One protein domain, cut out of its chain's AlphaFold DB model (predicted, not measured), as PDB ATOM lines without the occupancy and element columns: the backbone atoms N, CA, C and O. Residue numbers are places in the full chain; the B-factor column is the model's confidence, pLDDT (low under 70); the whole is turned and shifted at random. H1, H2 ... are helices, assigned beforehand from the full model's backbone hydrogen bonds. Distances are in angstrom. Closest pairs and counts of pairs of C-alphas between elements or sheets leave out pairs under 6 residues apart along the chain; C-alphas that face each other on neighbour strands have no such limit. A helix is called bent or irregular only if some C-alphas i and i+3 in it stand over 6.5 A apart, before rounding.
ATOM      1  N   ASP A 182     224.068 188.230 160.694       78.44
ATOM      2  CA  ASP A 182     225.101 189.201 160.293       78.44
ATOM      3  C   ASP A 182     224.482 190.535 159.827       78.44
ATOM      4  O   ASP A 182     225.016 191.612 160.080       78.44
ATOM      5  N   ARG A 183     223.326 190.486 159.146       79.00
ATOM      6  CA  ARG A 183     222.615 191.703 158.726       79.00
ATOM      7  C   ARG A 183     221.893 192.391 159.880       79.00
ATOM      8  O   ARG A 183     221.858 193.616 159.915       79.00
ATOM      9  N   GLU A 184     221.313 191.626 160.801       83.44
ATOM     10  CA  GLU A 184     220.710 192.181 162.018       83.44
ATOM     11  C   GLU A 184     221.764 192.876 162.892       83.44
ATOM     12  O   GLU A 184     221.499 193.958 163.411       83.44
ATOM     13  N   GLU A 185     222.975 192.320 162.980       83.06
ATOM     14  CA  GLU A 185     224.128 192.935 163.644       83.06
ATOM     15  C   GLU A 185     224.555 194.241 162.963       83.06
ATOM     16  O   GLU A 185     224.701 195.260 163.639       83.06
ATOM     17  N   ASP A 186     224.683 194.256 161.630       79.94
ATOM     18  CA  ASP A 186     224.970 195.481 160.869       79.94
ATOM     19  C   ASP A 186     223.929 196.586 161.144       79.94
ATOM     20  O   ASP A 186     224.275 197.766 161.253       79.94
ATOM     21  N   GLU A 187     222.646 196.224 161.216       79.56
ATOM     22  CA  GLU A 187     221.549 197.153 161.510       79.56
ATOM     23  C   GLU A 187     221.627 197.679 162.947       79.56
ATOM     24  O   GLU A 187     221.537 198.893 163.162       79.56
ATOM     25  N   ALA A 188     221.852 196.795 163.920       84.31
ATOM     26  CA  ALA A 188     221.978 197.171 165.323       84.31
ATOM     27  C   ALA A 188     223.212 198.029 165.593       84.31
ATOM     28  O   ALA A 188     223.112 199.000 166.341       84.31
ATOM     29  N   ARG A 189     224.340 197.759 164.926       84.19
ATOM     30  CA  ARG A 189     225.539 198.605 165.008       84.19
ATOM     31  C   ARG A 189     225.243 200.040 164.589       84.19
ATOM     32  O   ARG A 189     225.715 200.978 165.218       84.19
ATOM     33  N   VAL A 190     224.427 200.224 163.556       79.00
ATOM     34  CA  VAL A 190     224.066 201.551 163.036       79.00
ATOM     35  C   VAL A 190     223.060 202.267 163.928       79.00
ATOM     36  O   VAL A 190     223.131 203.488 164.079       79.00
ATOM     37  N   GLU A 191     222.100 201.542 164.499       83.44
ATOM     38  CA  GLU A 191     221.194 202.089 165.515       83.44
ATOM     39  C   GLU A 191     221.978 202.533 166.757       83.44
ATOM     40  O   GLU A 191     221.814 203.668 167.215       83.44
ATOM     41  N   TYR A 192     222.891 201.683 167.231       87.44
ATOM     42  CA  TYR A 192     223.803 201.970 168.332       87.44
ATOM     43  C   TYR A 192     224.682 203.188 168.037       87.44
ATOM     44  O   TYR A 192     224.714 204.128 168.832       87.44
ATOM     45  N   GLU A 193     225.305 203.246 166.859       85.25
ATOM     46  CA  GLU A 193     226.128 204.385 166.452       85.25
ATOM     47  C   GLU A 193     225.314 205.685 166.440       85.25
ATOM     48  O   GLU A 193     225.748 206.704 166.967       85.25
ATOM     49  N   LYS A 194     224.080 205.681 165.934       83.19
ATOM     50  CA  LYS A 194     223.235 206.889 165.958       83.19
ATOM     51  C   LYS A 194     222.861 207.330 167.357       83.19
ATOM     52  O   LYS A 194     222.901 208.530 167.637       83.19
ATOM     53  N   MET A 195     222.465 206.389 168.209       89.50
ATOM     54  CA  MET A 195     222.163 206.665 169.612       89.50
ATOM     55  C   MET A 195     223.389 207.287 170.292       89.50
ATOM     56  O   MET A 195     223.290 208.350 170.909       89.50
ATOM     57  N   MET A 196     224.556 206.680 170.091       88.94
ATOM     58  CA  MET A 196     225.843 207.153 170.574       88.94
ATOM     59  C   MET A 196     226.139 208.585 170.107       88.94
ATOM     60  O   MET A 196     226.346 209.478 170.930       88.94
ATOM     61  N   LEU A 197     226.091 208.844 168.798       82.56
ATOM     62  CA  LEU A 197     226.360 210.162 168.216       82.56
ATOM     63  C   LEU A 197     225.377 211.233 168.708       82.56
ATOM     64  O   LEU A 197     225.773 212.367 168.998       82.56
ATOM     65  N   ARG A 198     224.090 210.884 168.850       85.31
ATOM     66  CA  ARG A 198     223.073 211.760 169.452       85.31
ATOM     67  C   ARG A 198     223.452 212.125 170.885       85.31
ATOM     68  O   ARG A 198     223.364 213.297 171.258       85.31
ATOM     69  N   ASN A 199     223.882 211.148 171.673       85.75
ATOM     70  CA  ASN A 199     224.237 211.345 173.073       85.75
ATOM     71  C   ASN A 199     225.521 212.160 173.243       85.75
ATOM     72  O   ASN A 199     225.531 213.096 174.044       85.75
ATOM     73  N   LEU A 200     226.543 211.918 172.421       84.62
ATOM     74  CA  LEU A 200     227.756 212.742 172.365       84.62
ATOM     75  C   LEU A 200     227.441 214.201 172.023       84.62
ATOM     76  O   LEU A 200     227.862 215.115 172.736       84.62
ATOM     77  N   LYS A 201     226.613 214.428 170.996       82.06
ATOM     78  CA  LYS A 201     226.181 215.773 170.595       82.06
ATOM     79  C   LYS A 201     225.419 216.484 171.713       82.06
ATOM     80  O   LYS A 201     225.712 217.641 172.010       82.06
ATOM     81  N   ASN A 202     224.477 215.800 172.360       80.12
ATOM     82  CA  ASN A 202     223.736 216.340 173.505       80.12
ATOM     83  C   ASN A 202     224.654 216.636 174.699       80.12
ATOM     84  O   ASN A 202     224.393 217.554 175.476       80.12
ATOM     85  N   ALA A 203     225.735 215.871 174.842       80.00
ATOM     86  CA  ALA A 203     226.747 216.064 175.865       80.00
ATOM     87  C   ALA A 203     227.757 217.182 175.538       80.00
ATOM     88  O   ALA A 203     228.552 217.532 176.419       80.00
ATOM     89  N   GLY A 204     227.723 217.741 174.322       79.75
ATOM     90  CA  GLY A 204     228.695 218.720 173.835       79.75
ATOM     91  C   GLY A 204     230.086 218.127 173.595       79.75
ATOM     92  O   GLY A 204     231.074 218.845 173.711       79.75
ATOM     93  N   ILE A 205     230.168 216.820 173.329       81.81
ATOM     94  CA  ILE A 205     231.416 216.098 173.059       81.81
ATOM     95  C   ILE A 205     231.608 216.008 171.540       81.81
ATOM     96  O   ILE A 205     230.645 215.787 170.802       81.81
ATOM     97  N   GLU A 206     232.839 216.224 171.075       80.12
ATOM     98  CA  GLU A 206     233.191 216.151 169.655       80.12
ATOM     99  C   GLU A 206     233.026 214.722 169.116       80.12
ATOM    100  O   GLU A 206     233.323 213.745 169.805       80.12
ATOM    101  N   VAL A 207     232.514 214.620 167.891       76.88
ATOM    102  CA  VAL A 207     232.271 213.357 167.189       76.88
ATOM    103  C   VAL A 207     233.412 213.112 166.206       76.88
ATOM    104  O   VAL A 207     233.713 213.983 165.389       76.88
ATOM    105  N   SER A 208     234.005 211.924 166.274       73.62
ATOM    106  CA  SER A 208     235.032 211.421 165.359       73.62
ATOM    107  C   SER A 208     234.419 210.720 164.136       73.62
ATOM    108  O   SER A 208     233.233 210.385 164.125       73.62
ATOM    109  N   GLU A 209     235.227 210.486 163.099       69.00
ATOM    110  CA  GLU A 209     234.892 209.570 161.995       69.00
ATOM    111  C   GLU A 209     235.123 208.089 162.378       69.00
ATOM    112  O   GLU A 209     234.667 207.203 161.659       69.00
ATOM    113  N   ASP A 210     235.821 207.827 163.488       77.50
ATOM    114  CA  ASP A 210     236.177 206.494 163.984       77.50
ATOM    115  C   ASP A 210     235.144 205.979 165.003       77.50
ATOM    116  O   ASP A 210     234.750 206.692 165.934       77.50
ATOM    117  N   PHE A 211     234.665 204.746 164.808       79.06
ATOM    118  CA  PHE A 211     233.608 204.164 165.639       79.06
ATOM    119  C   PHE A 211     234.110 203.911 167.061       79.06
ATOM    120  O   PHE A 211     233.446 204.286 168.026       79.06
ATOM    121  N   GLU A 212     235.296 203.325 167.182       83.19
ATOM    122  CA  GLU A 212     235.924 202.931 168.437       83.19
ATOM    123  C   GLU A 212     236.251 204.167 169.297       83.19
ATOM    124  O   GLU A 212     236.017 204.177 170.511       83.19
ATOM    125  N   GLU A 213     236.713 205.259 168.679       83.94
ATOM    126  CA  GLU A 213     236.903 206.544 169.359       83.94
ATOM    127  C   GLU A 213     235.580 207.133 169.871       83.94
ATOM    128  O   GLU A 213     235.495 207.587 171.022       83.94
ATOM    129  N   ASN A 214     234.533 207.117 169.042       83.25
ATOM    130  CA  ASN A 214     233.211 207.584 169.451       83.25
ATOM    131  C   ASN A 214     232.646 206.739 170.600       83.25
ATOM    132  O   ASN A 214     232.086 207.299 171.543       83.25
ATOM    133  N   GLU A 215     232.848 205.423 170.570       86.31
ATOM    134  CA  GLU A 215     232.412 204.512 171.625       86.31
ATOM    135  C   GLU A 215     233.135 204.787 172.943       86.31
ATOM    136  O   GLU A 215     232.495 204.923 173.990       86.31
ATOM    137  N   ALA A 216     234.453 204.982 172.905       86.00
ATOM    138  CA  ALA A 216     235.219 205.366 174.085       86.00
ATOM    139  C   ALA A 216     234.749 206.715 174.665       86.00
ATOM    140  O   ALA A 216     234.652 206.885 175.887       86.00
ATOM    141  N   ASN A 217     234.430 207.687 173.807       86.81
ATOM    142  CA  ASN A 217     233.880 208.976 174.228       86.81
ATOM    143  C   ASN A 217     232.466 208.842 174.802       86.81
ATOM    144  O   ASN A 217     232.115 209.532 175.764       86.81
ATOM    145  N   TYR A 218     231.662 207.933 174.259       89.50
ATOM    146  CA  TYR A 218     230.316 207.676 174.742       89.50
ATOM    147  C   TYR A 218     230.328 206.996 176.103       89.50
ATOM    148  O   TYR A 218     229.653 207.491 177.006       89.50
ATOM    149  N   LYS A 219     231.187 205.989 176.310       88.38
ATOM    150  CA  LYS A 219     231.436 205.395 177.633       88.38
ATOM    151  C   LYS A 219     231.784 206.470 178.664       88.38
ATOM    152  O   LYS A 219     231.152 206.553 179.712       88.38
ATOM    153  N   LYS A 220     232.692 207.400 178.338       86.00
ATOM    154  CA  LYS A 220     232.993 208.544 179.224       86.00
ATOM    155  C   LYS A 220     231.766 209.417 179.499       86.00
ATOM    156  O   LYS A 220     231.616 209.919 180.610       86.00
ATOM    157  N   SER A 221     230.887 209.613 178.517       87.69
ATOM    158  CA  SER A 221     229.677 210.429 178.677       87.69
ATOM    159  C   SER A 221     228.652 209.819 179.644       87.69
ATOM    160  O   SER A 221     227.947 210.577 180.315       87.69
ATOM    161  N   LEU A 222     228.629 208.487 179.786       88.81
ATOM    162  CA  LEU A 222     227.736 207.755 180.697       88.81
ATOM    163  C   LEU A 222     228.061 207.971 182.185       88.81
ATOM    164  O   LEU A 222     227.227 207.694 183.044       88.81
ATOM    165  N   THR A 223     229.225 208.548 182.510       87.00
ATOM    166  CA  THR A 223     229.554 208.995 183.882       87.00
ATOM    167  C   THR A 223     228.649 210.129 184.375       87.00
ATOM    168  O   THR A 223     228.580 210.411 185.571       87.00
ATOM    169  N   ARG A 224     227.956 210.819 183.461       87.94
ATOM    170  CA  ARG A 224     226.962 211.844 183.793       87.94
ATOM    171  C   ARG A 224     225.661 211.192 184.255       87.94
ATOM    172  O   ARG A 224     225.410 210.026 183.976       87.94
ATOM    173  N   MET A 225     224.797 211.980 184.900       89.88
ATOM    174  CA  MET A 225     223.491 211.485 185.342       89.88
ATOM    175  C   MET A 225     222.670 210.912 184.176       89.88
ATOM    176  O   MET A 225     222.520 211.581 183.139       89.88
ATOM    177  N   ASN A 226     222.116 209.714 184.363       92.12
ATOM    178  CA  ASN A 226     221.152 209.121 183.439       92.12
ATOM    179  C   ASN A 226     219.815 209.881 183.508       92.12
ATOM    180  O   ASN A 226     219.615 210.755 184.358       92.12
ATOM    181  N   GLU A 227     218.909 209.646 182.561       92.81
ATOM    182  CA  GLU A 227     217.682 210.443 182.479       92.81
ATOM    183  C   GLU A 227     216.706 210.130 183.626       92.81
ATOM    184  O   GLU A 227     216.002 211.039 184.072       92.81
ATOM    185  N   TYR A 228     216.727 208.917 184.195       94.12
ATOM    186  CA  TYR A 228     215.978 208.619 185.421       94.12
ATOM    187  C   TYR A 228     216.508 209.429 186.607       94.12
ATOM    188  O   TYR A 228     215.722 210.090 187.281       94.12
ATOM    189  N   GLU A 229     217.825 209.482 186.815       94.56
ATOM    190  CA  GLU A 229     218.453 210.303 187.860       94.56
ATOM    191  C   GLU A 229     218.121 211.793 187.699       94.56
ATOM    192  O   GLU A 229     217.804 212.478 188.676       94.56
ATOM    193  N   LYS A 230     218.120 212.294 186.456       92.88
ATOM    194  CA  LYS A 230     217.708 213.671 186.140       92.88
ATOM    195  C   LYS A 230     216.238 213.932 186.457       92.88
ATOM    196  O   LYS A 230     215.905 215.067 186.797       92.88
ATOM    197  N   ALA A 231     215.372 212.923 186.368       91.88
ATOM    198  CA  ALA A 231     213.946 213.048 186.654       91.88
ATOM    199  C   ALA A 231     213.621 213.071 188.159       91.88
ATOM    200  O   ALA A 231     212.618 213.673 188.539       91.88
ATOM    201  N   ILE A 232     214.460 212.478 189.022       93.38
ATOM    202  CA  ILE A 232     214.189 212.321 190.467       93.38
ATOM    203  C   ILE A 232     213.932 213.664 191.150       93.38
ATOM    204  O   ILE A 232     212.908 213.839 191.814       93.38
ATOM    205  N   LYS A 233     214.863 214.617 191.012       91.44
ATOM    206  CA  LYS A 233     214.757 215.909 191.702       91.44
ATOM    207  C   LYS A 233     213.554 216.724 191.201       91.44
ATOM    208  O   LYS A 233     212.729 217.080 192.037       91.44
ATOM    209  N   PRO A 234     213.374 216.953 189.884       89.81
ATOM    210  CA  PRO A 234     212.180 217.617 189.365       89.81
ATOM    211  C   PRO A 234     210.872 216.943 189.787       89.81
ATOM    212  O   PRO A 234     209.919 217.642 190.113       89.81
ATOM    213  N   LEU A 235     210.816 215.607 189.814       88.69
ATOM    214  CA  LEU A 235     209.632 214.868 190.257       88.69
ATOM    215  C   LEU A 235     209.362 215.066 191.754       88.69
ATOM    216  O   LEU A 235     208.218 215.266 192.147       88.69
ATOM    217  N   THR A 236     210.406 215.050 192.579       91.62
ATOM    218  CA  THR A 236     210.298 215.292 194.026       91.62
ATOM    219  C   THR A 236     209.808 216.713 194.308       91.62
ATOM    220  O   THR A 236     208.855 216.900 195.063       91.62
ATOM    221  N   ASP A 237     210.413 217.708 193.655       89.12
ATOM    222  CA  ASP A 237     210.026 219.114 193.784       89.12
ATOM    223  C   ASP A 237     208.583 219.331 193.294       89.12
ATOM    224  O   ASP A 237     207.807 220.045 193.928       89.12
ATOM    225  N   PHE A 238     208.187 218.663 192.207       85.62
ATOM    226  CA  PHE A 238     206.826 218.696 191.673       85.62
ATOM    227  C   PHE A 238     205.795 218.102 192.646       85.62
ATOM    228  O   PHE A 238     204.759 218.717 192.891       85.62
ATOM    229  N   ILE A 239     206.083 216.939 193.240       88.50
ATOM    230  CA  ILE A 239     205.199 216.275 194.214       88.50
ATOM    231  C   ILE A 239     204.995 217.130 195.471       88.50
ATOM    232  O   ILE A 239     203.888 217.167 196.010       88.50
ATOM    233  N   ASN A 240     206.054 217.786 195.946       87.06
ATOM    234  CA  ASN A 240     206.022 218.534 197.201       87.06
ATOM    235  C   ASN A 240     205.438 219.942 197.053       87.06
ATOM    236  O   ASN A 240     204.822 220.430 197.991       87.06
ATOM    237  N   ASN A 241     205.628 220.593 195.903       83.75
ATOM    238  CA  ASN A 241     205.209 221.983 195.726       83.75
ATOM    239  C   ASN A 241     203.913 222.093 194.913       83.75
ATOM    240  O   ASN A 241     202.944 222.686 195.360       83.75
ATOM    241  N   GLU A 242     203.875 221.491 193.726       79.19
ATOM    242  CA  GLU A 242     202.827 221.758 192.731       79.19
ATOM    243  C   GLU A 242     201.633 220.809 192.890       79.19
ATOM    244  O   GLU A 242     200.482 221.216 192.783       79.19
ATOM    245  N   VAL A 243     201.881 219.525 193.169       81.31
ATOM    246  CA  VAL A 243     200.802 218.546 193.406       81.31
ATOM    247  C   VAL A 243     200.110 218.817 194.737       81.31
ATOM    248  O   VAL A 243     198.912 218.593 194.858       81.31
ATOM    249  N   GLU A 244     200.849 219.313 195.728       75.25
ATOM    250  CA  GLU A 244     200.280 219.736 197.006       75.25
ATOM    251  C   GLU A 244     199.387 220.975 196.863       75.25
ATOM    252  O   GLU A 244     198.390 221.089 197.573       75.25
ATOM    253  N   GLU A 245     199.704 221.863 195.917       76.69
ATOM    254  CA  GLU A 245     198.931 223.075 195.641       76.69
ATOM    255  C   GLU A 245     197.735 222.828 194.699       76.69
ATOM    256  O   GLU A 245     196.669 223.412 194.892       76.69
ATOM    257  N   PHE A 246     197.882 221.959 193.691       77.75
ATOM    258  CA  PHE A 246     196.927 221.850 192.575       77.75
ATOM    259  C   PHE A 246     196.345 220.445 192.329       77.75
ATOM    260  O   PHE A 246     195.415 220.314 191.529       77.75
ATOM    261  N   GLY A 247     196.890 219.394 192.948       77.56
ATOM    262  CA  GLY A 247     196.470 218.000 192.756       77.56
ATOM    263  C   GLY A 247     195.551 217.470 193.862       77.56
ATOM    264  O   GLY A 247     195.430 218.057 194.935       77.56
ATOM    265  N   ASP A 248     194.911 216.322 193.619       83.12
ATOM    266  CA  ASP A 248     194.143 215.613 194.650       83.12
ATOM    267  C   ASP A 248     195.062 214.624 195.426       83.12
ATOM    268  O   ASP A 248     196.105 214.201 194.916       83.12
ATOM    269  N   PRO A 249     194.702 214.177 196.650       85.25
ATOM    270  CA  PRO A 249     195.543 213.271 197.449       85.25
ATOM    271  C   PRO A 249     195.929 211.957 196.751       85.25
ATOM    272  O   PRO A 249     197.010 211.412 196.992       85.25
ATOM    273  N   GLU A 250     195.063 211.450 195.870       87.50
ATOM    274  CA  GLU A 250     195.348 210.249 195.082       87.50
ATOM    275  C   GLU A 250     196.444 210.506 194.033       87.50
ATOM    276  O   GLU A 250     197.295 209.641 193.826       87.50
ATOM    277  N   ASP A 251     196.520 211.714 193.456       86.94
ATOM    278  CA  ASP A 251     197.593 212.102 192.528       86.94
ATOM    279  C   ASP A 251     198.948 212.063 193.237       86.94
ATOM    280  O   ASP A 251     199.914 211.481 192.736       86.94
ATOM    281  N   LYS A 252     199.004 212.596 194.465       88.75
ATOM    282  CA  LYS A 252     200.209 212.557 195.305       88.75
ATOM    283  C   LYS A 252     200.641 211.117 195.596       88.75
ATOM    284  O   LYS A 252     201.833 210.816 195.570       88.75
ATOM    285  N   LYS A 253     199.703 210.202 195.846       90.81
ATOM    286  CA  LYS A 253     199.998 208.781 196.097       90.81
ATOM    287  C   LYS A 253     200.512 208.060 194.846       90.81
ATOM    288  O   LYS A 253     201.508 207.334 194.926       90.81
ATOM    289  N   ILE A 254     199.870 208.279 193.698       90.31
ATOM    290  CA  ILE A 254     200.294 207.722 192.405       90.31
ATOM    291  C   ILE A 254     201.705 208.209 192.068       90.31
ATOM    292  O   ILE A 254     202.583 207.397 191.773       90.31
ATOM    293  N   LEU A 255     201.959 209.513 192.186       90.50
ATOM    294  CA  LEU A 255     203.251 210.111 191.857       90.50
ATOM    295  C   LEU A 255     204.365 209.714 192.833       90.50
ATOM    296  O   LEU A 255     205.496 209.515 192.400       90.50
ATOM    297  N   ASN A 256     204.071 209.509 194.121       91.88
ATOM    298  CA  ASN A 256     205.049 208.947 195.062       91.88
ATOM    299  C   ASN A 256     205.411 207.494 194.723       91.88
ATOM    300  O   ASN A 256     206.583 207.122 194.757       91.88
ATOM    301  N   THR A 257     204.420 206.681 194.346       93.31
ATOM    302  CA  THR A 257     204.664 205.308 193.867       93.31
ATOM    303  C   THR A 257     205.520 205.328 192.600       93.31
ATOM    304  O   THR A 257     206.451 204.537 192.445       93.31
ATOM    305  N   PHE A 258     205.235 206.267 191.699       92.12
ATOM    306  CA  PHE A 258     206.004 206.482 190.483       92.12
ATOM    307  C   PHE A 258     207.452 206.910 190.783       92.12
ATOM    308  O   PHE A 258     208.379 206.309 190.249       92.12
ATOM    309  N   LEU A 259     207.667 207.852 191.708       93.25
ATOM    310  CA  LEU A 259     208.995 208.287 192.157       93.25
ATOM    311  C   LEU A 259     209.827 207.125 192.714       93.25
ATOM    312  O   LEU A 259     211.000 206.997 192.376       93.25
ATOM    313  N   GLN A 260     209.232 206.245 193.523       95.38
ATOM    314  CA  GLN A 260     209.922 205.051 194.030       95.38
ATOM    315  C   GLN A 260     210.364 204.116 192.899       95.38
ATOM    316  O   GLN A 260     211.492 203.625 192.904       95.38
ATOM    317  N   ARG A 261     209.498 203.900 191.902       94.50
ATOM    318  CA  ARG A 261     209.805 203.066 190.733       94.50
ATOM    319  C   ARG A 261     210.900 203.684 189.859       94.50
ATOM    320  O   ARG A 261     211.812 202.971 189.459       94.50
ATOM    321  N   VAL A 262     210.857 204.998 189.625       93.81
ATOM    322  CA  VAL A 262     211.903 205.734 188.888       93.81
ATOM    323  C   VAL A 262     213.235 205.708 189.637       93.81
ATOM    324  O   VAL A 262     214.264 205.486 189.011       93.81
ATOM    325  N   ASN A 263     213.237 205.859 190.966       94.44
ATOM    326  CA  ASN A 263     214.447 205.710 191.782       94.44
ATOM    327  C   ASN A 263     215.063 204.308 191.649       94.44
ATOM    328  O   ASN A 263     216.279 204.183 191.533       94.44
ATOM    329  N   SER A 264     214.232 203.262 191.651       94.50
ATOM    330  CA  SER A 264     214.703 201.887 191.457       94.50
ATOM    331  C   SER A 264     215.331 201.693 190.077       94.50
ATOM    332  O   SER A 264     216.407 201.109 189.990       94.50
ATOM    333  N   LEU A 265     214.695 202.203 189.013       94.12
ATOM    334  CA  LEU A 265     215.269 202.161 187.665       94.12
ATOM    335  C   LEU A 265     216.575 202.950 187.585       94.12
ATOM    336  O   LEU A 265     217.554 202.444 187.063       94.12
ATOM    337  N   ALA A 266     216.632 204.149 188.172       94.06
ATOM    338  CA  ALA A 266     217.841 204.967 188.194       94.06
ATOM    339  C   ALA A 266     219.048 204.207 188.767       94.06
ATOM    340  O   ALA A 266     220.138 204.290 188.205       94.06
ATOM    341  N   GLN A 267     218.844 203.449 189.850       94.12
ATOM    342  CA  GLN A 267     219.876 202.614 190.470       94.12
ATOM    343  C   GLN A 267     220.257 201.407 189.600       94.12
ATOM    344  O   GLN A 267     221.444 201.124 189.444       94.12
ATOM    345  N   GLU A 268     219.270 200.708 189.030       93.44
ATOM    346  CA  GLU A 268     219.497 199.547 188.157       93.44
ATOM    347  C   GLU A 268     220.255 199.961 186.880       93.44
ATOM    348  O   GLU A 268     221.293 199.375 186.576       93.44
ATOM    349  N   THR A 269     219.822 201.034 186.207       90.88
ATOM    350  CA  THR A 269     220.489 201.619 185.033       90.88
ATOM    351  C   THR A 269     221.889 202.132 185.372       90.88
ATOM    352  O   THR A 269     222.818 201.910 184.600       90.88
ATOM    353  N   ARG A 270     222.086 202.790 186.526       93.31
ATOM    354  CA  ARG A 270     223.417 203.252 186.965       93.31
ATOM    355  C   ARG A 270     224.387 202.085 187.129       93.31
ATOM    356  O   ARG A 270     225.489 202.158 186.602       93.31
ATOM    357  N   ARG A 271     223.963 200.999 187.784       90.25
ATOM    358  CA  ARG A 271     224.785 199.789 187.937       90.25
ATOM    359  C   ARG A 271     225.231 199.243 186.577       90.25
ATOM    360  O   ARG A 271     226.415 198.995 186.390       90.25
ATOM    361  N   ILE A 272     224.301 199.115 185.629       88.44
ATOM    362  CA  ILE A 272     224.598 198.621 184.274       88.44
ATOM    363  C   ILE A 272     225.556 199.571 183.536       88.44
ATOM    364  O   ILE A 272     226.505 199.128 182.894       88.44
ATOM    365  N   GLN A 273     225.355 200.887 183.649       88.75
ATOM    366  CA  GLN A 273     226.260 201.876 183.059       88.75
ATOM    367  C   GLN A 273     227.665 201.800 183.657       88.75
ATOM    368  O   GLN A 273     228.637 201.908 182.915       88.75
ATOM    369  N   ASP A 274     227.789 201.601 184.967       85.94
ATOM    370  CA  ASP A 274     229.082 201.483 185.638       85.94
ATOM    371  C   ASP A 274     229.825 200.206 185.196       85.94
ATOM    372  O   ASP A 274     231.021 200.272 184.898       85.94
ATOM    373  N   GLU A 275     229.116 199.082 185.036       81.94
ATOM    374  CA  GLU A 275     229.640 197.838 184.438       81.94
ATOM    375  C   GLU A 275     230.139 198.095 183.004       81.94
ATOM    376  O   GLU A 275     231.288 197.796 182.664       81.94
ATOM    377  N   TYR A 276     229.340 198.784 182.186       81.88
ATOM    378  CA  TYR A 276     229.706 199.153 180.817       81.88
ATOM    379  C   TYR A 276     230.937 200.077 180.732       81.88
ATOM    380  O   TYR A 276     231.805 199.921 179.863       81.88
ATOM    381  N   ILE A 277     231.033 201.048 181.646       82.12
ATOM    382  CA  ILE A 277     232.160 201.987 181.757       82.12
ATOM    383  C   ILE A 277     233.435 201.257 182.180       82.12
ATOM    384  O   ILE A 277     234.507 201.558 181.655       82.12
ATOM    385  N   SER A 278     233.325 200.313 183.116       76.94
ATOM    386  CA  SER A 278     234.463 199.548 183.639       76.94
ATOM    387  C   SER A 278     235.089 198.599 182.608       76.94
ATOM    388  O   SER A 278     236.228 198.170 182.785       76.94
ATOM    389  N   GLY A 279     234.379 198.329 181.507       69.19
ATOM    390  CA  GLY A 279     234.804 197.394 180.466       69.19
ATOM    391  C   GLY A 279     234.360 195.956 180.719       69.19
ATOM    392  O   GLY A 279     234.746 195.077 179.958       69.19
ATOM    393  N   GLU A 280     233.531 195.721 181.740       66.69
ATOM    394  CA  GLU A 280     232.842 194.442 181.954       66.69
ATOM    395  C   GLU A 280     231.748 194.187 180.896       66.69
ATOM    396  O   GLU A 280     231.258 193.066 180.785       66.69
ATOM    397  N   GLY A 281     231.409 195.198 180.081       62.81
ATOM    398  CA  GLY A 281     230.563 195.069 178.894       62.81
ATOM    399  C   GLY A 281     230.923 196.038 177.758       62.81
ATOM    400  O   GLY A 281     231.534 197.098 177.960       62.81
ATOM    401  N   ASP A 282     230.538 195.681 176.535       67.31
ATOM    402  CA  ASP A 282     230.702 196.481 175.314       67.31
ATOM    403  C   ASP A 282     229.662 196.095 174.240       67.31
ATOM    404  O   ASP A 282     228.689 195.387 174.520       67.31
ATOM    405  N   PHE A 283     229.817 196.631 173.027       65.56
ATOM    406  CA  PHE A 283     228.938 196.298 171.914       65.56
ATOM    407  C   PHE A 283     229.003 194.809 171.522       65.56
ATOM    408  O   PHE A 283     227.960 194.239 171.217       65.56
ATOM    409  N   GLU A 284     230.188 194.194 171.520       65.94
ATOM    410  CA  GLU A 284     230.434 192.844 170.991       65.94
ATOM    411  C   GLU A 284     230.212 191.735 172.032       65.94
ATOM    412  O   GLU A 284     229.779 190.637 171.687       65.94
ATOM    413  N   ASN A 285     230.508 192.015 173.300       65.81
ATOM    414  CA  ASN A 285     230.563 191.050 174.398       65.81
ATOM    415  C   ASN A 285     229.324 191.087 175.308       65.81
ATOM    416  O   ASN A 285     229.247 190.314 176.264       65.81
ATOM    417  N   GLY A 286     228.369 191.976 175.017       68.25
ATOM    418  CA  GLY A 286     227.178 192.215 175.828       68.25
ATOM    419  C   GLY A 286     227.349 193.396 176.787       68.25
ATOM    420  O   GLY A 286     228.441 193.697 177.259       68.25
ATOM    421  N   ASN A 287     226.250 194.102 177.065       74.56
ATOM    422  CA  ASN A 287     226.266 195.405 177.751       74.56
ATOM    423  C   ASN A 287     225.378 195.466 179.008       74.56
ATOM    424  O   ASN A 287     225.148 196.548 179.541       74.56
ATOM    425  N   GLY A 288     224.857 194.322 179.466       78.31
ATOM    426  CA  GLY A 288     224.040 194.209 180.681       78.31
ATOM    427  C   GLY A 288     222.583 194.670 180.541       78.31
ATOM    428  O   GLY A 288     221.782 194.437 181.448       78.31
ATOM    429  N   TYR A 289     222.198 195.270 179.410       86.44
ATOM    430  CA  TYR A 289     220.816 195.663 179.144       86.44
ATOM    431  C   TYR A 289     219.985 194.459 178.694       86.44
ATOM    432  O   TYR A 289     220.289 193.794 177.704       86.44
ATOM    433  N   THR A 290     218.910 194.172 179.429       84.38
ATOM    434  CA  THR A 290     218.090 192.966 179.243       84.38
ATOM    435  C   THR A 290     216.670 193.296 178.802       84.38
ATOM    436  O   THR A 290     216.162 194.392 179.037       84.38
ATOM    437  N   LYS A 291     215.984 192.315 178.206       88.25
ATOM    438  CA  LYS A 291     214.565 192.442 177.851       88.25
ATOM    439  C   LYS A 291     213.689 192.730 179.077       88.25
ATOM    440  O   LYS A 291     212.801 193.574 178.998       88.25
ATOM    441  N   ASP A 292     213.982 192.095 180.209       88.56
ATOM    442  CA  ASP A 292     213.248 192.287 181.463       88.56
ATOM    443  C   ASP A 292     213.340 193.731 181.972       88.56
ATOM    444  O   ASP A 292     212.350 194.281 182.459       88.56
ATOM    445  N   LEU A 293     214.508 194.372 181.832       90.38
ATOM    446  CA  LEU A 293     214.670 195.793 182.143       90.38
ATOM    447  C   LEU A 293     213.753 196.648 181.257       90.38
ATOM    448  O   LEU A 293     212.960 197.432 181.777       90.38
ATOM    449  N   ILE A 294     213.776 196.429 179.940       94.50
ATOM    450  CA  ILE A 294     212.933 197.171 178.987       94.50
ATOM    451  C   ILE A 294     211.441 196.959 179.262       94.50
ATOM    452  O   ILE A 294     210.651 197.900 179.168       94.50
ATOM    453  N   GLU A 295     211.028 195.752 179.651       94.06
ATOM    454  CA  GLU A 295     209.646 195.467 180.047       94.06
ATOM    455  C   GLU A 295     209.249 196.234 181.323       94.06
ATOM    456  O   GLU A 295     208.157 196.815 181.383       94.06
ATOM    457  N   LYS A 296     210.136 196.314 182.328       93.56
ATOM    458  CA  LYS A 296     209.916 197.132 183.538       93.56
ATOM    459  C   LYS A 296     209.786 198.620 183.200       93.56
ATOM    460  O   LYS A 296     208.856 199.272 183.688       93.56
ATOM    461  N   GLU A 297     210.690 199.155 182.383       93.44
ATOM    462  CA  GLU A 297     210.701 200.561 181.960       93.44
ATOM    463  C   GLU A 297     209.451 200.919 181.155       93.44
ATOM    464  O   GLU A 297     208.762 201.896 181.468       93.44
ATOM    465  N   THR A 298     209.096 200.076 180.183       94.81
ATOM    466  CA  THR A 298     207.885 200.226 179.365       94.81
ATOM    467  C   THR A 298     206.642 200.249 180.245       94.81
ATOM    468  O   THR A 298     205.805 201.139 180.108       94.81
ATOM    469  N   LYS A 299     206.547 199.342 181.225       94.81
ATOM    470  CA  LYS A 299     205.425 199.316 182.170       94.81
ATOM    471  C   LYS A 299     205.331 200.602 182.994       94.81
ATOM    472  O   LYS A 299     204.238 201.121 183.193       94.81
ATOM    473  N   ILE A 300     206.457 201.124 183.484       93.25
ATOM    474  CA  ILE A 300     206.501 202.391 184.236       93.25
ATOM    475  C   ILE A 300     206.027 203.557 183.362       93.25
ATOM    476  O   ILE A 300     205.209 204.367 183.800       93.25
ATOM    477  N   ARG A 301     206.497 203.609 182.116       93.38
ATOM    478  CA  ARG A 301     206.133 204.626 181.128       93.38
ATOM    479  C   ARG A 301     204.657 204.556 180.732       93.38
ATOM    480  O   ARG A 301     203.996 205.592 180.666       93.38
ATOM    481  N   ASP A 302     204.116 203.361 180.523       93.50
ATOM    482  CA  ASP A 302     202.713 203.163 180.153       93.50
ATOM    483  C   ASP A 302     201.758 203.458 181.318       93.50
ATOM    484  O   ASP A 302     200.734 204.115 181.118       93.50
ATOM    485  N   ASP A 303     202.117 203.072 182.549       91.81
ATOM    486  CA  ASP A 303     201.377 203.456 183.758       91.81
ATOM    487  C   ASP A 303     201.343 204.988 183.916       91.81
ATOM    488  O   ASP A 303     200.297 205.571 184.217       91.81
ATOM    489  N   PHE A 304     202.468 205.660 183.656       91.75
ATOM    490  CA  PHE A 304     202.554 207.119 183.709       91.75
ATOM    491  C   PHE A 304     201.736 207.793 182.601       91.75
ATOM    492  O   PHE A 304     201.032 208.771 182.851       91.75
ATOM    493  N   LYS A 305     201.750 207.236 181.387       91.81
ATOM    494  CA  LYS A 305     200.914 207.696 180.269       91.81
ATOM    495  C   LYS A 305     199.423 207.519 180.555       91.81
ATOM    496  O   LYS A 305     198.604 208.349 180.166       91.81
ATOM    497  N   LYS A 306     199.043 206.440 181.239       93.44
ATOM    498  CA  LYS A 306     197.663 206.243 181.692       93.44
ATOM    499  C   LYS A 306     197.256 207.337 182.680       93.44
ATOM    500  O   LYS A 306     196.206 207.945 182.491       93.44
ATOM    501  N   TYR A 307     198.112 207.641 183.654       92.25
ATOM    502  CA  TYR A 307     197.897 208.741 184.594       92.25
ATOM    503  C   TYR A 307     197.729 210.097 183.884       92.25
ATOM    504  O   TYR A 307     196.771 210.816 184.158       92.25
ATOM    505  N   THR A 308     198.591 210.435 182.919       91.75
ATOM    506  CA  THR A 308     198.466 211.707 182.183       91.75
ATOM    507  C   THR A 308     197.203 211.777 181.326       91.75
ATOM    508  O   THR A 308     196.575 212.831 181.263       91.75
ATOM    509  N   ASN A 309     196.769 210.669 180.722       92.81
ATOM    510  CA  ASN A 309     195.490 210.611 180.009       92.81
ATOM    511  C   ASN A 309     194.289 210.801 180.948       92.81
ATOM    512  O   ASN A 309     193.305 211.439 180.572       92.81
ATOM    513  N   ASP A 310     194.357 210.260 182.163       92.31
ATOM    514  CA  ASP A 310     193.300 210.434 183.157       92.31
ATOM    515  C   ASP A 310     193.268 211.873 183.710       92.31
ATOM    516  O   ASP A 310     192.181 212.399 183.954       92.31
ATOM    517  N   LEU A 311     194.415 212.563 183.798       91.25
ATOM    518  CA  LEU A 311     194.454 214.011 184.052       91.25
ATOM    519  C   LEU A 311     193.725 214.800 182.958       91.25
ATOM    520  O   LEU A 311     192.918 215.665 183.281       91.25
ATOM    521  N   VAL A 312     193.961 214.490 181.678       92.69
ATOM    522  CA  VAL A 312     193.291 215.173 180.551       92.69
ATOM    523  C   VAL A 312     191.773 215.016 180.624       92.69
ATOM    524  O   VAL A 312     191.050 215.991 180.428       92.69
ATOM    525  N   LYS A 313     191.279 213.816 180.953       92.62
ATOM    526  CA  LYS A 313     189.839 213.588 181.148       92.62
ATOM    527  C   LYS A 313     189.287 214.437 182.291       92.62
ATOM    528  O   LYS A 313     188.320 215.158 182.085       92.62
ATOM    529  N   ARG A 314     189.948 214.420 183.455       90.38
ATOM    530  CA  ARG A 314     189.543 215.223 184.622       90.38
ATOM    531  C   ARG A 314     189.546 216.721 184.321       90.38
ATOM    532  O   ARG A 314     188.641 217.418 184.762       90.38
ATOM    533  N   ILE A 315     190.526 217.217 183.559       90.88
ATOM    534  CA  ILE A 315     190.556 218.612 183.088       90.88
ATOM    535  C   ILE A 315     189.293 218.920 182.276       90.88
ATOM    536  O   ILE A 315     188.614 219.897 182.581       90.88
ATOM    537  N   GLY A 316     188.951 218.068 181.301       88.88
ATOM    538  CA  GLY A 316     187.729 218.205 180.502       88.88
ATOM    539  C   GLY A 316     186.464 218.224 181.364       88.88
ATOM    540  O   GLY A 316     185.671 219.159 181.267       88.88
ATOM    541  N   ASP A 317     186.338 217.267 182.286       90.06
ATOM    542  CA  ASP A 317     185.192 217.169 183.193       90.06
ATOM    543  C   ASP A 317     185.030 218.430 184.066       90.06
ATOM    544  O   ASP A 317     183.912 218.899 184.296       90.06
ATOM    545  N   TYR A 318     186.126 219.015 184.564       88.06
ATOM    546  CA  TYR A 318     186.063 220.242 185.367       88.06
ATOM    547  C   TYR A 318     185.770 221.491 184.531       88.06
ATOM    548  O   TYR A 318     185.042 222.372 185.001       88.06
ATOM    549  N   SER A 319     186.279 221.567 183.299       84.44
ATOM    550  CA  SER A 319     185.949 222.646 182.364       84.44
ATOM    551  C   SER A 319     184.461 222.639 181.996       84.44
ATOM    552  O   SER A 319     183.808 223.682 182.081       84.44
ATOM    553  N   ASP A 320     183.895 221.469 181.694       84.12
ATOM    554  CA  ASP A 320     182.479 221.319 181.329       84.12
ATOM    555  C   ASP A 320     181.534 221.653 182.497       84.12
ATOM    556  O   ASP A 320     180.460 222.230 182.309       84.12
ATOM    557  N   ASN A 321     181.970 221.382 183.730       83.75
ATOM    558  CA  ASN A 321     181.230 221.691 184.957       83.75
ATOM    559  C   ASN A 321     181.474 223.114 185.505       83.75
ATOM    560  O   ASN A 321     181.087 223.410 186.637       83.75
ATOM    561  N   LYS A 322     182.090 224.016 184.722       81.19
ATOM    562  CA  LYS A 322     182.406 225.413 185.100       81.19
ATOM    563  C   LYS A 322     183.319 225.561 186.330       81.19
ATOM    564  O   LYS A 322     183.338 226.619 186.958       81.19
ATOM    565  N   ALA A 323     184.110 224.542 186.662       83.94
ATOM    566  CA  ALA A 323     185.094 224.570 187.745       83.94
ATOM    567  C   ALA A 323     186.483 224.990 187.222       83.94
ATOM    568  O   ALA A 323     187.463 224.255 187.356       83.94
ATOM    569  N   GLN A 324     186.560 226.178 186.607       83.81
ATOM    570  CA  GLN A 324     187.725 226.620 185.827       83.81
ATOM    571  C   GLN A 324     189.032 226.652 186.632       83.81
ATOM    572  O   GLN A 324     190.051 226.180 186.147       83.81
ATOM    573  N   GLU A 325     189.002 227.120 187.881       82.81
ATOM    574  CA  GLU A 325     190.192 227.190 188.747       82.81
ATOM    575  C   GLU A 325     190.818 225.805 188.993       82.81
ATOM    576  O   GLU A 325     192.039 225.647 189.008       82.81
ATOM    577  N   ARG A 326     189.977 224.770 189.102       82.56
ATOM    578  CA  ARG A 326     190.415 223.385 189.307       82.56
ATOM    579  C   ARG A 326     190.948 222.762 188.017       82.56
ATOM    580  O   ARG A 326     191.935 222.030 188.056       82.56
ATOM    581  N   ALA A 327     190.341 223.093 186.876       86.12
ATOM    582  CA  ALA A 327     190.861 222.720 185.563       86.12
ATOM    583  C   ALA A 327     192.240 223.359 185.303       86.12
ATOM    584  O   ALA A 327     193.168 222.661 184.901       86.12
ATOM    585  N   ASP A 328     192.406 224.648 185.613       86.31
ATOM    586  CA  ASP A 328     193.668 225.377 185.447       86.31
ATOM    587  C   ASP A 328     194.786 224.805 186.340       86.31
ATOM    588  O   ASP A 328     195.926 224.652 185.891       86.31
ATOM    589  N   GLY A 329     194.462 224.415 187.581       85.25
ATOM    590  CA  GLY A 329     195.380 223.695 188.470       85.25
ATOM    591  C   GLY A 329     195.851 222.362 187.875       85.25
ATOM    592  O   GLY A 329     197.053 222.113 187.765       85.25
ATOM    593  N   LEU A 330     194.924 221.532 187.389       87.25
ATOM    594  CA  LEU A 330     195.269 220.254 186.758       87.25
ATOM    595  C   LEU A 330     196.039 220.416 185.438       87.25
ATOM    596  O   LEU A 330     196.881 219.576 185.127       87.25
ATOM    597  N   ILE A 331     195.826 221.499 184.681       89.25
ATOM    598  CA  ILE A 331     196.635 221.820 183.492       89.25
ATOM    599  C   ILE A 331     198.106 222.036 183.875       89.25
ATOM    600  O   ILE A 331     198.998 221.577 183.150       89.25
ATOM    601  N   LYS A 332     198.389 222.680 185.016       86.25
ATOM    602  CA  LYS A 332     199.766 222.814 185.522       86.25
ATOM    603  C   LYS A 332     200.352 221.445 185.865       86.25
ATOM    604  O   LYS A 332     201.435 221.121 185.378       86.25
ATOM    605  N   VAL A 333     199.607 220.619 186.608       86.38
ATOM    606  CA  VAL A 333     200.004 219.240 186.959       86.38
ATOM    607  C   VAL A 333     200.319 218.427 185.698       86.38
ATOM    608  O   VAL A 333     201.380 217.812 185.596       86.38
ATOM    609  N   TYR A 334     199.444 218.485 184.694       90.12
ATOM    610  CA  TYR A 334     199.628 217.819 183.408       90.12
ATOM    611  C   TYR A 334     200.870 218.324 182.658       90.12
ATOM    612  O   TYR A 334     201.664 217.524 182.162       90.12
ATOM    613  N   THR A 335     201.096 219.639 182.616       86.75
ATOM    614  CA  THR A 335     202.253 220.238 181.931       86.75
ATOM    615  C   THR A 335     203.580 219.782 182.539       86.75
ATOM    616  O   THR A 335     204.533 219.491 181.813       86.75
ATOM    617  N   TYR A 336     203.662 219.686 183.866       85.12
ATOM    618  CA  TYR A 336     204.836 219.133 184.541       85.12
ATOM    619  C   TYR A 336     204.983 217.630 184.307       85.12
ATOM    620  O   TYR A 336     206.090 217.168 184.028       85.12
ATOM    621  N   ALA A 337     203.881 216.877 184.335       86.25
ATOM    622  CA  ALA A 337     203.902 215.455 184.018       86.25
ATOM    623  C   ALA A 337     204.432 215.196 182.593       86.25
ATOM    624  O   ALA A 337     205.252 214.303 182.404       86.25
ATOM    625  N   LEU A 338     204.086 216.025 181.601       86.50
ATOM    626  CA  LEU A 338     204.650 215.923 180.247       86.50
ATOM    627  C   LEU A 338     206.173 216.126 180.207       86.50
ATOM    628  O   LEU A 338     206.870 215.406 179.493       86.50
ATOM    629  N   LYS A 339     206.714 217.074 180.986       85.25
ATOM    630  CA  LYS A 339     208.173 217.271 181.088       85.25
ATOM    631  C   LYS A 339     208.869 216.057 181.703       85.25
ATOM    632  O   LYS A 339     209.996 215.754 181.334       85.25
ATOM    633  N   LEU A 340     208.202 215.365 182.625       84.88
ATOM    634  CA  LEU A 340     208.716 214.146 183.248       84.88
ATOM    635  C   LEU A 340     208.683 212.949 182.290       84.88
ATOM    636  O   LEU A 340     209.649 212.190 182.247       84.88
ATOM    637  N   ALA A 341     207.629 212.824 181.476       87.00
ATOM    638  CA  ALA A 341     207.521 211.779 180.454       87.00
ATOM    639  C   ALA A 341     208.708 211.803 179.477       87.00
ATOM    640  O   ALA A 341     209.222 210.748 179.117       87.00
ATOM    641  N   PHE A 342     209.199 212.998 179.127       88.62
ATOM    642  CA  PHE A 342     210.363 213.164 178.255       88.62
ATOM    643  C   PHE A 342     211.607 212.414 178.759       88.62
ATOM    644  O   PHE A 342     212.294 211.782 177.960       88.62
ATOM    645  N   PHE A 343     211.893 212.452 180.066       90.31
ATOM    646  CA  PHE A 343     213.043 211.741 180.634       90.31
ATOM    647  C   PHE A 343     212.892 210.221 180.508       90.31
ATOM    648  O   PHE A 343     213.848 209.538 180.151       90.31
ATOM    649  N   LEU A 344     211.682 209.702 180.749       89.31
ATOM    650  CA  LEU A 344     211.388 208.271 180.647       89.31
ATOM    651  C   LEU A 344     211.507 207.776 179.211       89.31
ATOM    652  O   LEU A 344     212.159 206.769 178.965       89.31
ATOM    653  N   ASP A 345     210.875 208.492 178.275       90.69
ATOM    654  CA  ASP A 345     210.875 208.133 176.859       90.69
ATOM    655  C   ASP A 345     212.294 208.171 176.290       90.69
ATOM    656  O   ASP A 345     212.664 207.310 175.494       90.69
ATOM    657  N   LYS A 346     213.103 209.147 176.716       90.44
ATOM    658  CA  LYS A 346     214.490 209.263 176.276       90.44
ATOM    659  C   LYS A 346     215.361 208.116 176.795       90.44
ATOM    660  O   LYS A 346     216.110 207.557 176.000       90.44
ATOM    661  N   GLN A 347     215.254 207.761 178.078       91.88
ATOM    662  CA  GLN A 347     216.022 206.648 178.650       91.88
ATOM    663  C   GLN A 347     215.624 205.314 178.015       91.88
ATOM    664  O   GLN A 347     216.487 204.604 177.522       91.88
ATOM    665  N   LEU A 348     214.316 205.043 177.920       93.19
ATOM    666  CA  LEU A 348     213.774 203.821 177.319       93.19
ATOM    667  C   LEU A 348     214.205 203.655 175.854       93.19
ATOM    668  O   LEU A 348     214.435 202.541 175.390       93.19
ATOM    669  N   LEU A 349     214.305 204.758 175.104       91.31
ATOM    670  CA  LEU A 349     214.789 204.728 173.726       91.31
ATOM    671  C   LEU A 349     216.263 204.308 173.646       91.31
ATOM    672  O   LEU A 349     216.613 203.510 172.781       91.31
ATOM    673  N   ASP A 350     217.115 204.862 174.509       91.44
ATOM    674  CA  ASP A 350     218.545 204.538 174.546       91.44
ATOM    675  C   ASP A 350     218.765 203.098 175.043       91.44
ATOM    676  O   ASP A 350     219.430 202.296 174.384       91.44
ATOM    677  N   ASP A 351     218.131 202.737 176.156       92.06
ATOM    678  CA  ASP A 351     218.263 201.419 176.777       92.06
ATOM    679  C   ASP A 351     217.677 200.324 175.872       92.06
ATOM    680  O   ASP A 351     218.233 199.228 175.776       92.06
ATOM    681  N   GLY A 352     216.623 200.630 175.106       92.12
ATOM    682  CA  GLY A 352     216.066 199.729 174.096       92.12
ATOM    683  C   GLY A 352     217.048 199.393 172.966       92.12
ATOM    684  O   GLY A 352     217.108 198.242 172.532       92.12
ATOM    685  N   VAL A 353     217.856 200.363 172.518       90.00
ATOM    686  CA  VAL A 353     218.928 200.118 171.535       90.00
ATOM    687  C   VAL A 353     220.007 199.220 172.144       90.00
ATOM    688  O   VAL A 353     220.442 198.260 171.504       90.00
ATOM    689  N   MET A 354     220.387 199.472 173.399       89.31
ATOM    690  CA  MET A 354     221.367 198.653 174.114       89.31
ATOM    691  C   MET A 354     220.890 197.210 174.323       89.31
ATOM    692  O   MET A 354     221.640 196.275 174.044       89.31
ATOM    693  N   ALA A 355     219.637 197.013 174.738       89.12
ATOM    694  CA  ALA A 355     219.048 195.690 174.939       89.12
ATOM    695  C   ALA A 355     218.915 194.908 173.625       89.12
ATOM    696  O   ALA A 355     219.152 193.698 173.590       89.12
ATOM    697  N   ARG A 356     218.573 195.590 172.522       88.19
ATOM    698  CA  ARG A 356     218.549 194.975 171.188       88.19
ATOM    699  C   ARG A 356     219.934 194.488 170.779       88.19
ATOM    700  O   ARG A 356     220.049 193.384 170.254       88.19
ATOM    701  N   ASN A 357     220.966 195.283 171.050       85.75
ATOM    702  CA  ASN A 357     222.338 194.880 170.777       85.75
ATOM    703  C   ASN A 357     222.753 193.633 171.583       85.75
ATOM    704  O   ASN A 357     223.269 192.667 171.020       85.75
ATOM    705  N   ASN A 358     222.443 193.608 172.883       83.94
ATOM    706  CA  ASN A 358     222.705 192.449 173.736       83.94
ATOM    707  C   ASN A 358     221.978 191.187 173.228       83.94
ATOM    708  O   ASN A 358     222.567 190.114 173.144       83.94
ATOM    709  N   SER A 359     220.718 191.330 172.797       87.75
ATOM    710  CA  SER A 359     219.943 190.225 172.216       87.75
ATOM    711  C   SER A 359     220.543 189.689 170.911       87.75
ATOM    712  O   SER A 359     220.480 188.486 170.665       87.75
ATOM    713  N   ILE A 360     221.123 190.546 170.068       86.88
ATOM    714  CA  ILE A 360     221.776 190.109 168.826       86.88
ATOM    715  C   ILE A 360     223.092 189.392 169.119       86.88
ATOM    716  O   ILE A 360     223.369 188.376 168.483       86.88
ATOM    717  N   SER A 361     223.860 189.863 170.103       82.12
ATOM    718  CA  SER A 361     225.092 189.200 170.551       82.12
ATOM    719  C   SER A 361     224.801 187.786 171.063       82.12
ATOM    720  O   SER A 361     225.411 186.820 170.603       82.12
ATOM    721  N   GLU A 362     223.769 187.634 171.899       86.44
ATOM    722  CA  GLU A 362     223.267 186.325 172.331       86.44
ATOM    723  C   GLU A 362     222.844 185.452 171.136       86.44
ATOM    724  O   GLU A 362     223.294 184.312 171.006       86.44
ATOM    725  N   LYS A 363     222.026 185.982 170.214       89.19
ATOM    726  CA  LYS A 363     221.607 185.244 169.010       89.19
ATOM    727  C   LYS A 363     222.793 184.801 168.156       89.19
ATOM    728  O   LYS A 363     222.752 183.713 167.587       89.19
ATOM    729  N   LYS A 364     223.841 185.618 168.052       87.19
ATOM    730  CA  LYS A 364     225.052 185.320 167.282       87.19
ATOM    731  C   LYS A 364     225.842 184.175 167.900       87.19
ATOM    732  O   LYS A 364     226.254 183.278 167.165       87.19
ATOM    733  N   GLU A 365     225.996 184.148 169.222       86.69
ATOM    734  CA  GLU A 365     226.587 183.002 169.924       86.69
ATOM    735  C   GLU A 365     225.745 181.735 169.736       86.69
ATOM    736  O   GLU A 365     226.271 180.681 169.369       86.69
ATOM    737  N   GLN A 366     224.424 181.835 169.904       90.25
ATOM    738  CA  GLN A 366     223.514 180.703 169.724       90.25
ATOM    739  C   GLN A 366     223.563 180.158 168.289       90.25
ATOM    740  O   GLN A 366     223.614 178.947 168.079       90.25
ATOM    741  N   TRP A 367     223.610 181.045 167.295       89.50
ATOM    742  CA  TRP A 367     223.752 180.685 165.889       89.50
ATOM    743  C   TRP A 367     225.109 180.061 165.580       89.50
ATOM    744  O   TRP A 367     225.176 179.052 164.885       89.50
ATOM    745  N   PHE A 368     226.192 180.599 166.139       86.50
ATOM    746  CA  PHE A 368     227.535 180.035 166.010       86.50
ATOM    747  C   PHE A 368     227.598 178.588 166.520       86.50
ATOM    748  O   PHE A 368     228.246 177.733 165.903       86.50
ATOM    749  N   VAL A 369     226.934 178.328 167.650       87.00
ATOM    750  CA  VAL A 369     226.788 176.999 168.249       87.00
ATOM    751  C   VAL A 369     225.926 176.113 167.345       87.00
ATOM    752  O   VAL A 369     226.358 175.019 166.973       87.00
ATOM    753  N   TYR A 370     224.766 176.605 166.900       88.81
ATOM    754  CA  TYR A 370     223.871 175.890 165.988       88.81
ATOM    755  C   TYR A 370     224.567 175.476 164.683       88.81
ATOM    756  O   TYR A 370     224.491 174.315 164.289       88.81
ATOM    757  N   GLU A 371     225.297 176.386 164.032       84.25
ATOM    758  CA  GLU A 371     226.008 176.128 162.773       84.25
ATOM    759  C   GLU A 371     227.051 175.013 162.897       84.25
ATOM    760  O   GLU A 371     227.250 174.242 161.957       84.25
ATOM    761  N   ARG A 372     227.730 174.921 164.044       81.75
ATOM    762  CA  ARG A 372     228.787 173.926 164.276       81.75
ATOM    763  C   ARG A 372     228.252 172.588 164.745       81.75
ATOM    764  O   ARG A 372     228.852 171.560 164.446       81.75
ATOM    765  N   ILE A 373     227.123 172.583 165.437       82.88
ATOM    766  CA  ILE A 373     226.546 171.362 165.991       82.88
ATOM    767  C   ILE A 373     225.574 170.719 164.998       82.88
ATOM    768  O   ILE A 373     225.585 169.499 164.862       82.88
ATOM    769  N   ASN A 374     224.818 171.494 164.214       80.44
ATOM    770  CA  ASN A 374     223.821 170.967 163.283       80.44
ATOM    771  C   ASN A 374     224.422 170.562 161.914       80.44
ATOM    772  O   ASN A 374     224.847 171.433 161.149       80.44
ATOM    773  N   PRO A 375     224.379 169.272 161.520       68.94
ATOM    774  CA  PRO A 375     224.958 168.795 160.258       68.94
ATOM    775  C   PRO A 375     224.364 169.443 158.994       68.94
ATOM    776  O   PRO A 375     225.082 169.665 158.018       68.94
ATOM    777  N   LYS A 376     223.066 169.788 158.994       66.62
ATOM    778  CA  LYS A 376     222.404 170.435 157.844       66.62
ATOM    779  C   LYS A 376     222.877 171.876 157.653       66.62
ATOM    780  O   LYS A 376     223.095 172.303 156.522       66.62
TER     781      LYS A 376
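Overview. This is residues 182 to 376 of the 563 residues of an uncharacterized protein of Eubacterium ruminantium (UniProt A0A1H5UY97). Four long helices, H3, H4, H5 and H6, form an up-and-down bundle, each running against the one before it, and the very long H6 runs on past one end of it. H1 packs on the later part of H6 and H2 packs on H1, while residues 365 to 376, of which 365 to 373 belong to H6, stick out as a free arm. The printed part has 195 residues with six named helices, H1 to H6 in order, and no named strand; its class is all helix. It is loose, with a radius of gyration of the C-alphas of 20.8 A, and elongated, spanning 73 by 42 by 25 A.

Arrangement. H1, residues 182 to 202, touches H2, residues 211 to 221, with residues 193 to 200 alone; the closest C-alphas, of Met 196 and Tyr 218, are 6.1 A apart, and the tilt is steep at 47 degrees. H3, residues 227 to 246, is apart from H2. H3 and H4, residues 249 to 278, form a hairpin at a shallow tilt of 12 degrees, with the closest C-alphas, of Tyr 228 and Ala 266, 4.9 A apart. H2 and H4 only just touch, only at their ends, with 3 pairs of C-alphas within 8 A; the closest are those of Lys 219 and Ile 277, 5.4 A apart. H4 and H5, residues 291 to 320, form a hairpin at a shallow tilt of 28 degrees; they touch through residues 258 to 265 and 297 to 304 alone, and the C-alphas of Arg 261 and Ile 300 are closest, at 7.3 A. H5 and H6, residues 324 to 373, form a hairpin too, at 21 degrees, with the C-alphas of Ile 315 and Ala 327 closest at 4.8 A. H6 touches H3 with residues 326 to 347 alone, closest at the C-alphas of Gly 329 and Phe 246, 4.8 A, and touches H1 with residues 350 to 364 alone, closest at those of Asn 357 and Ala 188, 5.9 A. H3 and H5 are apart, while H4 and H6 are near each other. In H1, H2, H4 and H5 every O i to N i+4 pair is within hydrogen-bond range; in H3 it is 12 of 16 and in H6 44 of 46.

Along the chain. H1 begins at C-alpha 182, (225.101, 189.201, 160.293), and is 30.2 A long; H2 measures 15.0 A. H3 measures 25.7 A, has a kink of 43 degrees near residue 238, and is only just irregular, C-alphas 230 and 233 being 6.7 A apart. H4 measures 43.5 A and H5 43.3 A. H6 runs 70.4 A, from C-alpha 324 at (187.725, 226.620, 185.827) to C-alpha 373 at (226.546, 171.362, 165.991).

Size, cuts and confidence. The two C-alphas farthest apart, of Lys 322 and Pro 375, are 75.1 A apart; the body without residues 365 to 376 spans 60 by 32 by 25 A. The printed part has no cut. The link from H4 to H5, residues 279 to 290, is long. Mean pLDDT of the printed part is 86.1, and residue 209, residues 279 to 286 and residues 375 to 376 are under 70.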